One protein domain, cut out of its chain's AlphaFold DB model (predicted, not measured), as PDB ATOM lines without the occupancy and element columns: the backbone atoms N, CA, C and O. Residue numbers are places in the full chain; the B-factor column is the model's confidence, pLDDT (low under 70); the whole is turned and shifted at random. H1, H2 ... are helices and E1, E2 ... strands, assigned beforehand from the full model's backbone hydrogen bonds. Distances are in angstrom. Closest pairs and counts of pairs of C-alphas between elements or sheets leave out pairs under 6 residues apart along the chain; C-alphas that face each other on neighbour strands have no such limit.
ATOM      1  N   SER A   3       5.495 -24.916 -58.770       87.25
ATOM      2  CA  SER A   3       5.067 -25.476 -60.050       87.25
ATOM      3  C   SER A   3       3.620 -25.944 -59.957       87.25
ATOM      4  O   SER A   3       3.232 -26.584 -58.980       87.25
ATOM      5  N   PHE A   4       2.828 -25.634 -60.980       90.06
ATOM      6  CA  PHE A   4       1.468 -26.142 -61.119       90.06
ATOM      7  C   PHE A   4       1.498 -27.485 -61.849       90.06
ATOM      8  O   PHE A   4       2.094 -27.599 -62.918       90.06
ATOM      9  N   TRP A   5       0.870 -28.498 -61.263       90.88
ATOM     10  CA  TRP A   5       0.843 -29.857 -61.790       90.88
ATOM     11  C   TRP A   5      -0.596 -30.370 -61.867       90.88
ATOM     12  O   TRP A   5      -1.402 -30.112 -60.973       90.88
ATOM     13  N   ASN A   6      -0.913 -31.088 -62.944       91.88
ATOM     14  CA  ASN A   6      -2.216 -31.704 -63.164       91.88
ATOM     15  C   ASN A   6      -2.045 -33.220 -63.249       91.88
ATOM     16  O   ASN A   6      -1.279 -33.707 -64.080       91.88
ATOM     17  N   ASP A   7      -2.780 -33.934 -62.406       90.00
ATOM     18  CA  ASP A   7      -2.882 -35.383 -62.438       90.00
ATOM     19  C   ASP A   7      -3.965 -35.801 -63.440       90.00
ATOM     20  O   ASP A   7      -5.150 -35.526 -63.234       90.00
ATOM     21  N   GLN A   8      -3.564 -36.452 -64.532       88.50
ATOM     22  CA  GLN A   8      -4.484 -36.848 -65.601       88.50
ATOM     23  C   GLN A   8      -5.396 -38.015 -65.201       88.50
ATOM     24  O   GLN A   8      -6.510 -38.104 -65.711       88.50
ATOM     25  N   GLU A   9      -4.967 -38.875 -64.277       89.00
ATOM     26  CA  GLU A   9      -5.760 -40.034 -63.855       89.00
ATOM     27  C   GLU A   9      -6.904 -39.610 -62.934       89.00
ATOM     28  O   GLU A   9      -8.043 -40.054 -63.076       89.00
ATOM     29  N   THR A  10      -6.611 -38.701 -62.000       87.62
ATOM     30  CA  THR A  10      -7.578 -38.263 -60.987       87.62
ATOM     31  C   THR A  10      -8.241 -36.917 -61.298       87.62
ATOM     32  O   THR A  10      -9.137 -36.497 -60.563       87.62
ATOM     33  N   ASN A  11      -7.831 -36.242 -62.382       89.06
ATOM     34  CA  ASN A  11      -8.249 -34.881 -62.753       89.06
ATOM     35  C   ASN A  11      -8.079 -33.860 -61.611       89.06
ATOM     36  O   ASN A  11      -8.872 -32.922 -61.458       89.06
ATOM     37  N   ASN A  12      -7.048 -34.048 -60.786       90.12
ATOM     38  CA  ASN A  12      -6.745 -33.187 -59.650       90.12
ATOM     39  C   ASN A  12      -5.558 -32.272 -59.943       90.12
ATOM     40  O   ASN A  12      -4.573 -32.668 -60.557       90.12
ATOM     41  N   TYR A  13      -5.632 -31.049 -59.422       90.25
ATOM     42  CA  TYR A  13      -4.603 -30.033 -59.604       90.25
ATOM     43  C   TYR A  13      -3.826 -29.832 -58.305       90.25
ATOM     44  O   TYR A  13      -4.401 -29.852 -57.213       90.25
ATOM     45  N   TYR A  14      -2.519 -29.624 -58.424       90.06
ATOM     46  CA  TYR A  14      -1.612 -29.478 -57.295       90.06
ATOM     47  C   TYR A  14      -0.630 -28.329 -57.517       90.06
ATOM     48  O   TYR A  14      -0.127 -28.122 -58.619       90.06
ATOM     49  N   LEU A  15      -0.317 -27.612 -56.440       89.44
ATOM     50  CA  LEU A  15       0.851 -26.747 -56.358       89.44
ATOM     51  C   LEU A  15       1.960 -27.504 -55.641       89.44
ATOM     52  O   LEU A  15       1.780 -27.976 -54.517       89.44
ATOM     53  N   ILE A  16       3.102 -27.622 -56.309       89.38
ATOM     54  CA  ILE A  16       4.285 -28.298 -55.789       89.38
ATOM     55  C   ILE A  16       5.314 -27.234 -55.438       89.38
ATOM     56  O   ILE A  16       5.709 -26.426 -56.281       89.38
ATOM     57  N   ASN A  17       5.752 -27.218 -54.182       88.12
ATOM     58  CA  ASN A  17       6.857 -26.366 -53.779       88.12
ATOM     59  C   ASN A  17       8.176 -27.033 -54.184       88.12
ATOM     60  O   ASN A  17       8.597 -28.004 -53.565       88.12
ATOM     61  N   ASN A  18       8.870 -26.492 -55.187       84.06
ATOM     62  CA  ASN A  18      10.090 -27.106 -55.726       84.06
ATOM     63  C   ASN A  18      11.253 -27.137 -54.717       84.06
ATOM     64  O   ASN A  18      12.247 -27.808 -54.966       84.06
ATOM     65  N   LYS A  19      11.158 -26.397 -53.602       85.69
ATOM     66  CA  LYS A  19      12.177 -26.401 -52.540       85.69
ATOM     67  C   LYS A  19      11.944 -27.490 -51.491       85.69
ATOM     68  O   LYS A  19      12.911 -28.052 -51.000       85.69
ATOM     69  N   THR A  20      10.689 -27.750 -51.123       85.19
ATOM     70  CA  THR A  20      10.336 -28.699 -50.048       85.19
ATOM     71  C   THR A  20       9.755 -30.011 -50.570       85.19
ATOM     72  O   THR A  20       9.663 -30.976 -49.824       85.19
ATOM     73  N   GLY A  21       9.339 -30.063 -51.839       82.06
ATOM     74  CA  GLY A  21       8.635 -31.204 -52.430       82.06
ATOM     75  C   GLY A  21       7.178 -31.343 -51.978       82.06
ATOM     76  O   GLY A  21       6.479 -32.247 -52.434       82.06
ATOM     77  N   GLU A  22       6.693 -30.454 -51.106       85.44
ATOM     78  CA  GLU A  22       5.323 -30.501 -50.603       85.44
ATOM     79  C   GLU A  22       4.320 -30.243 -51.729       85.44
ATOM     80  O   GLU A  22       4.420 -29.253 -52.463       85.44
ATOM     81  N   LYS A  23       3.334 -31.138 -51.841       87.94
ATOM     82  CA  LYS A  23       2.238 -31.051 -52.806       87.94
ATOM     83  C   LYS A  23       0.975 -30.606 -52.079       87.94
ATOM     84  O   LYS A  23       0.520 -31.283 -51.160       87.94
ATOM     85  N   GLN A  24       0.389 -29.492 -52.498       87.62
ATOM     86  CA  GLN A  24      -0.895 -29.015 -51.984       87.62
ATOM     87  C   GLN A  24      -1.943 -29.056 -53.085       87.62
ATOM     88  O   GLN A  24      -1.706 -28.573 -54.189       87.62
ATOM     89  N   ARG A  25      -3.106 -29.641 -52.793       88.69
ATOM     90  CA  ARG A  25      -4.204 -29.733 -53.756       88.69
ATOM     91  C   ARG A  25      -4.861 -28.362 -53.932       88.69
ATOM     92  O   ARG A  25      -5.179 -27.684 -52.955       88.69
ATOM     93  N   VAL A  26      -5.083 -27.976 -55.180       91.06
ATOM     94  CA  VAL A  26      -5.658 -26.686 -55.576       91.06
ATOM     95  C   VAL A  26      -6.792 -26.879 -56.576       91.06
ATOM     96  O   VAL A  26      -7.003 -27.966 -57.115       91.06
ATOM     97  N   TYR A  27      -7.550 -25.816 -56.823       88.12
ATOM     98  CA  TYR A  27      -8.481 -25.772 -57.942       88.12
ATOM     99  C   TYR A  27      -7.731 -25.648 -59.274       88.12
ATOM    100  O   TYR A  27      -6.572 -25.239 -59.322       88.12
ATOM    101  N   LYS A  28      -8.431 -25.919 -60.382       87.06
ATOM    102  CA  LYS A  28      -7.915 -25.704 -61.745       87.06
ATOM    103  C   LYS A  28      -7.411 -24.272 -61.978       87.06
ATOM    104  O   LYS A  28      -6.530 -24.063 -62.800       87.06
ATOM    105  N   THR A  29      -7.967 -23.297 -61.257       85.25
ATOM    106  CA  THR A  29      -7.570 -21.882 -61.304       85.25
ATOM    107  C   THR A  29      -6.235 -21.594 -60.610       85.25
ATOM    108  O   THR A  29      -5.720 -20.492 -60.750       85.25
ATOM    109  N   GLY A  30      -5.671 -22.555 -59.870       80.69
ATOM    110  CA  GLY A  30      -4.499 -22.349 -59.016       80.69
ATOM    111  C   GLY A  30      -4.839 -21.832 -57.614       80.69
ATOM    112  O   GLY A  30      -3.941 -21.693 -56.786       80.69
ATOM    113  N   ASP A  31      -6.120 -21.593 -57.316       83.00
ATOM    114  CA  ASP A  31      -6.561 -21.182 -55.985       83.00
ATOM    115  C   ASP A  31      -6.492 -22.344 -54.988       83.00
ATOM    116  O   ASP A  31      -6.900 -23.471 -55.287       83.00
ATOM    117  N   TYR A  32      -6.042 -22.061 -53.765       85.00
ATOM    118  CA  TYR A  32      -6.022 -23.049 -52.689       85.00
ATOM    119  C   TYR A  32      -7.431 -23.529 -52.331       85.00
ATOM    120  O   TYR A  32      -8.369 -22.736 -52.185       85.00
ATOM    121  N   ILE A  33      -7.566 -24.842 -52.126       84.00
ATOM    122  CA  ILE A  33      -8.788 -25.413 -51.565       84.00
ATOM    123  C   ILE A  33      -8.882 -24.967 -50.111       84.00
ATOM    124  O   ILE A  33      -7.963 -25.168 -49.324       84.00
ATOM    125  N   LYS A  34      -9.997 -24.328 -49.767       82.00
ATOM    126  CA  LYS A  34     -10.225 -23.766 -48.438       82.00
ATOM    127  C   LYS A  34     -10.438 -24.882 -47.416       82.00
ATOM    128  O   LYS A  34     -11.414 -25.620 -47.511       82.00
ATOM    129  N   GLU A  35      -9.560 -24.960 -46.422       78.25
ATOM    130  CA  GLU A  35      -9.603 -25.948 -45.341       78.25
ATOM    131  C   GLU A  35      -9.987 -25.285 -44.015       78.25
ATOM    132  O   GLU A  35      -9.566 -24.171 -43.692       78.25
ATOM    133  N   PHE A  36     -10.812 -25.979 -43.236       76.81
ATOM    134  CA  PHE A  36     -11.208 -25.540 -41.905       76.81
ATOM    135  C   PHE A  36     -10.290 -26.173 -40.862       76.81
ATOM    136  O   PHE A  36     -10.223 -27.396 -40.771       76.81
ATOM    137  N   ASP A  37      -9.617 -25.349 -40.058       75.38
ATOM    138  CA  ASP A  37      -8.835 -25.828 -38.916       75.38
ATOM    139  C   ASP A  37      -9.688 -25.794 -37.633       75.38
ATOM    140  O   ASP A  37      -9.940 -24.701 -37.099       75.38
ATOM    141  N   PRO A  38     -10.127 -26.959 -37.117       75.12
ATOM    142  CA  PRO A  38     -10.952 -27.024 -35.920       75.12
ATOM    143  C   PRO A  38     -10.207 -26.556 -34.664       75.12
ATOM    144  O   PRO A  38     -10.847 -26.044 -33.745       75.12
ATOM    145  N   SER A  39      -8.874 -26.663 -34.623       78.56
ATOM    146  CA  SER A  39      -8.071 -26.343 -33.435       78.56
ATOM    147  C   SER A  39      -8.095 -24.851 -33.085       78.56
ATOM    148  O   SER A  39      -8.105 -24.474 -31.911       78.56
ATOM    149  N   LEU A  40      -8.174 -23.995 -34.108       72.25
ATOM    150  CA  LEU A  40      -8.222 -22.539 -33.973       72.25
ATOM    151  C   LEU A  40      -9.651 -22.020 -33.769       72.25
ATOM    152  O   LEU A  40      -9.867 -20.918 -33.255       72.25
ATOM    153  N   THR A  41     -10.660 -22.776 -34.194       69.94
ATOM    154  CA  THR A  41     -12.046 -22.302 -34.174       69.94
ATOM    155  C   THR A  41     -12.645 -22.325 -32.768       69.94
ATOM    156  O   THR A  41     -12.447 -23.256 -32.001       69.94
ATOM    157  N   GLY A  42     -13.337 -21.245 -32.389       67.12
ATOM    158  CA  GLY A  42     -13.953 -21.089 -31.061       67.12
ATOM    159  C   GLY A  42     -13.004 -20.662 -29.932       67.12
ATOM    160  O   GLY A  42     -13.466 -20.032 -28.990       67.12
ATOM    161  N   ARG A  43     -11.692 -20.918 -30.047       71.50
ATOM    162  CA  ARG A  43     -10.698 -20.567 -29.011       71.50
ATOM    163  C   ARG A  43     -10.111 -19.166 -29.156       71.50
ATOM    164  O   ARG A  43      -9.895 -18.479 -28.168       71.50
ATOM    165  N   VAL A  44      -9.859 -18.737 -30.391       72.50
ATOM    166  CA  VAL A  44      -9.214 -17.448 -30.699       72.50
ATOM    167  C   VAL A  44     -10.098 -16.593 -31.598       72.50
ATOM    168  O   VAL A  44     -10.853 -17.104 -32.431       72.50
ATOM    169  N   GLY A  45     -10.025 -15.270 -31.430       73.75
ATOM    170  CA  GLY A  45     -10.827 -14.314 -32.199       73.75
ATOM    171  C   GLY A  45     -10.490 -14.323 -33.696       73.75
ATOM    172  O   GLY A  45      -9.400 -14.718 -34.100       73.75
ATOM    173  N   PHE A  46     -11.400 -13.840 -34.551       73.31
ATOM    174  CA  PHE A  46     -11.244 -13.878 -36.019       73.31
ATOM    175  C   PHE A  46      -9.903 -13.308 -36.520       73.31
ATOM    176  O   PHE A  46      -9.247 -13.926 -37.355       73.31
ATOM    177  N   LYS A  47      -9.467 -12.158 -35.983       78.19
ATOM    178  CA  LYS A  47      -8.189 -11.528 -36.364       78.19
ATOM    179  C   LYS A  47      -6.971 -12.361 -35.945       78.19
ATOM    180  O   LYS A  47      -5.977 -12.373 -36.658       78.19
ATOM    181  N   GLN A  48      -7.043 -13.048 -34.807       77.25
ATOM    182  CA  GLN A  48      -5.963 -13.912 -34.320       77.25
ATOM    183  C   GLN A  48      -5.906 -15.222 -35.109       77.25
ATOM    184  O   GLN A  48      -4.816 -15.664 -35.449       77.25
ATOM    185  N   ARG A  49      -7.061 -15.782 -35.496       76.75
ATOM    186  CA  ARG A  49      -7.134 -16.965 -36.371       76.75
ATOM    187  C   ARG A  49      -6.426 -16.750 -37.703       76.75
ATOM    188  O   ARG A  49      -5.713 -17.629 -38.152       76.75
ATOM    189  N   LEU A  50      -6.576 -15.566 -38.296       77.06
ATOM    190  CA  LEU A  50      -5.865 -15.199 -39.523       77.06
ATOM    191  C   LEU A  50      -4.342 -15.118 -39.346       77.06
ATOM    192  O   LEU A  50      -3.618 -15.448 -40.272       77.06
ATOM    193  N   LYS A  51      -3.858 -14.680 -38.175       79.44
ATOM    194  CA  LYS A  51      -2.416 -14.583 -37.888       79.44
ATOM    195  C   LYS A  51      -1.784 -15.933 -37.554       79.44
ATOM    196  O   LYS A  51      -0.638 -16.164 -37.907       79.44
ATOM    197  N   LEU A  52      -2.519 -16.789 -36.847       76.38
ATOM    198  CA  LEU A  52      -2.063 -18.120 -36.432       76.38
ATOM    199  C   LEU A  52      -2.253 -19.183 -37.520       76.38
ATOM    200  O   LEU A  52      -1.773 -20.303 -37.370       76.38
ATOM    201  N   ALA A  53      -2.951 -18.850 -38.604       73.88
ATOM    202  CA  ALA A  53      -3.100 -19.727 -39.748       73.88
ATOM    203  C   ALA A  53      -1.739 -19.950 -40.422       73.88
ATOM    204  O   ALA A  53      -1.248 -19.103 -41.160       73.88
ATOM    205  N   LEU A  54      -1.145 -21.117 -40.174       72.81
ATOM    206  CA  LEU A  54       0.120 -21.532 -40.786       72.81
ATOM    207  C   LEU A  54      -0.022 -21.816 -42.289       72.81
ATOM    208  O   LEU A  54       0.960 -21.762 -43.026       72.81
ATOM    209  N   LYS A  55      -1.239 -22.128 -42.752       76.06
ATOM    210  CA  LYS A  55      -1.517 -22.501 -44.142       76.06
ATOM    211  C   LYS A  55      -2.262 -21.393 -44.897       76.06
ATOM    212  O   LYS A  55      -3.250 -20.872 -44.375       76.06
ATOM    213  N   PRO A  56      -1.889 -21.112 -46.161       70.81
ATOM    214  CA  PRO A  56      -2.604 -20.155 -47.012       70.81
ATOM    215  C   PRO A  56      -4.018 -20.631 -47.394       70.81
ATOM    216  O   PRO A  56      -4.866 -19.822 -47.757       70.81
ATOM    217  N   SER A  57      -4.292 -21.934 -47.274       71.94
ATOM    218  CA  SER A  57      -5.601 -22.554 -47.497       71.94
ATOM    219  C   SER A  57      -6.606 -22.323 -46.363       71.94
ATOM    220  O   SER A  57      -7.758 -22.739 -46.477       71.94
ATOM    221  N   TYR A  58      -6.209 -21.688 -45.258       75.94
ATOM    222  CA  TYR A  58      -7.070 -21.589 -44.088       75.94
ATOM    223  C   TYR A  58      -8.323 -20.744 -44.341       75.94
ATOM    224  O   TYR A  58      -8.258 -19.580 -44.748       75.94
ATOM    225  N   LEU A  59      -9.483 -21.318 -44.022       70.25
ATOM    226  CA  LEU A  59     -10.758 -20.625 -44.055       70.25
ATOM    227  C   LEU A  59     -11.122 -20.094 -42.662       70.25
ATOM    228  O   LEU A  59     -11.585 -20.859 -41.809       70.25
ATOM    229  N   PRO A  60     -11.024 -18.776 -42.416       64.69
ATOM    230  CA  PRO A  60     -11.490 -18.206 -41.166       64.69
ATOM    231  C   PRO A  60     -13.023 -18.171 -41.176       64.69
ATOM    232  O   PRO A  60     -13.648 -17.211 -41.633       64.69
ATOM    233  N   ALA A  61     -13.674 -19.202 -40.646       59.50
ATOM    234  CA  ALA A  61     -15.112 -19.124 -40.436       59.50
ATOM    235  C   ALA A  61     -15.398 -18.033 -39.389       59.50
ATOM    236  O   ALA A  61     -14.923 -18.081 -38.247       59.50
ATOM    237  N   LYS A  62     -16.194 -17.023 -39.754       55.72
ATOM    238  CA  LYS A  62     -16.967 -16.288 -38.749       55.72
ATOM    239  C   LYS A  62     -18.086 -17.232 -38.329       55.72
ATOM    240  O   LYS A  62     -18.874 -17.639 -39.178       55.72
ATOM    241  N   ALA A  63     -18.141 -17.599 -37.051       54.84
ATOM    242  CA  ALA A  63     -19.277 -18.327 -36.508       54.84
ATOM    243  C   ALA A  63     -20.517 -17.434 -36.665       54.84
ATOM    244  O   ALA A  63     -20.746 -16.534 -35.862       54.84
ATOM    245  N   LYS A  64     -21.280 -17.625 -37.749       53.12
ATOM    246  CA  LYS A  64     -22.537 -16.898 -37.984       53.12
ATOM    247  C   LYS A  64     -23.544 -17.166 -36.862       53.12
ATOM    248  O   LYS A  64     -24.356 -16.302 -36.576       53.12
TER     249      LYS A  64
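AT A GLANCE: This is residues 3 to 64 of the 285 residues of an uncharacterized protein of Paramecium tetraurelia (UniProt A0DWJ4). With little regular structure, the model has a small three-stranded sheet at one end and a short helix, H1, among loops at the other, and residues 27 to 45 run between them. After H1, the loop of residues 53 to 57 folds back towards the sheet. The 62 printed residues hold E1, E2, E3 and H1 in that order, a mixed class with 22 residues in named elements; the antiparallel sheet runs E1, E2, E3. The whole is loose, radius of gyration of the C-alphas 14.1 A, spanning 40 by 27 by 17 A.

IN THESE COORDINATES: E1, residues 3 to 7, begins at C-alpha (5.067, -25.476, -60.050) and spans 12.9 A. E2, residues 12 to 17, spans 16.3 A; E3, residues 23 to 26, 9.4 A. H1, residues 46 to 52, spans 10.1 A and ends at C-alpha (-2.063, -18.120, -36.432).

HOW THE PARTS SIT: E1, E2 and E3 form a meander, each strand the antiparallel neighbour of the one before. Hairpin E1 and E2 stands at 151 degrees, with N 5 and O 14 2.9 A apart, within hydrogen-bond range. Hairpin E2 and E3 stands at 135 degrees, with N 15 and O 24 2.8 A apart, also within range. H1, with every O i to N i+4 pair within range, is not on the sheet.

THE WHOLE: The farthest C-alphas, of Glu 9 and Gly 45, are 41.1 A apart. The printed part has no cut; the link E3 to H1 is long. Residues 41 to 42 and 60 to 64 have pLDDT under 70.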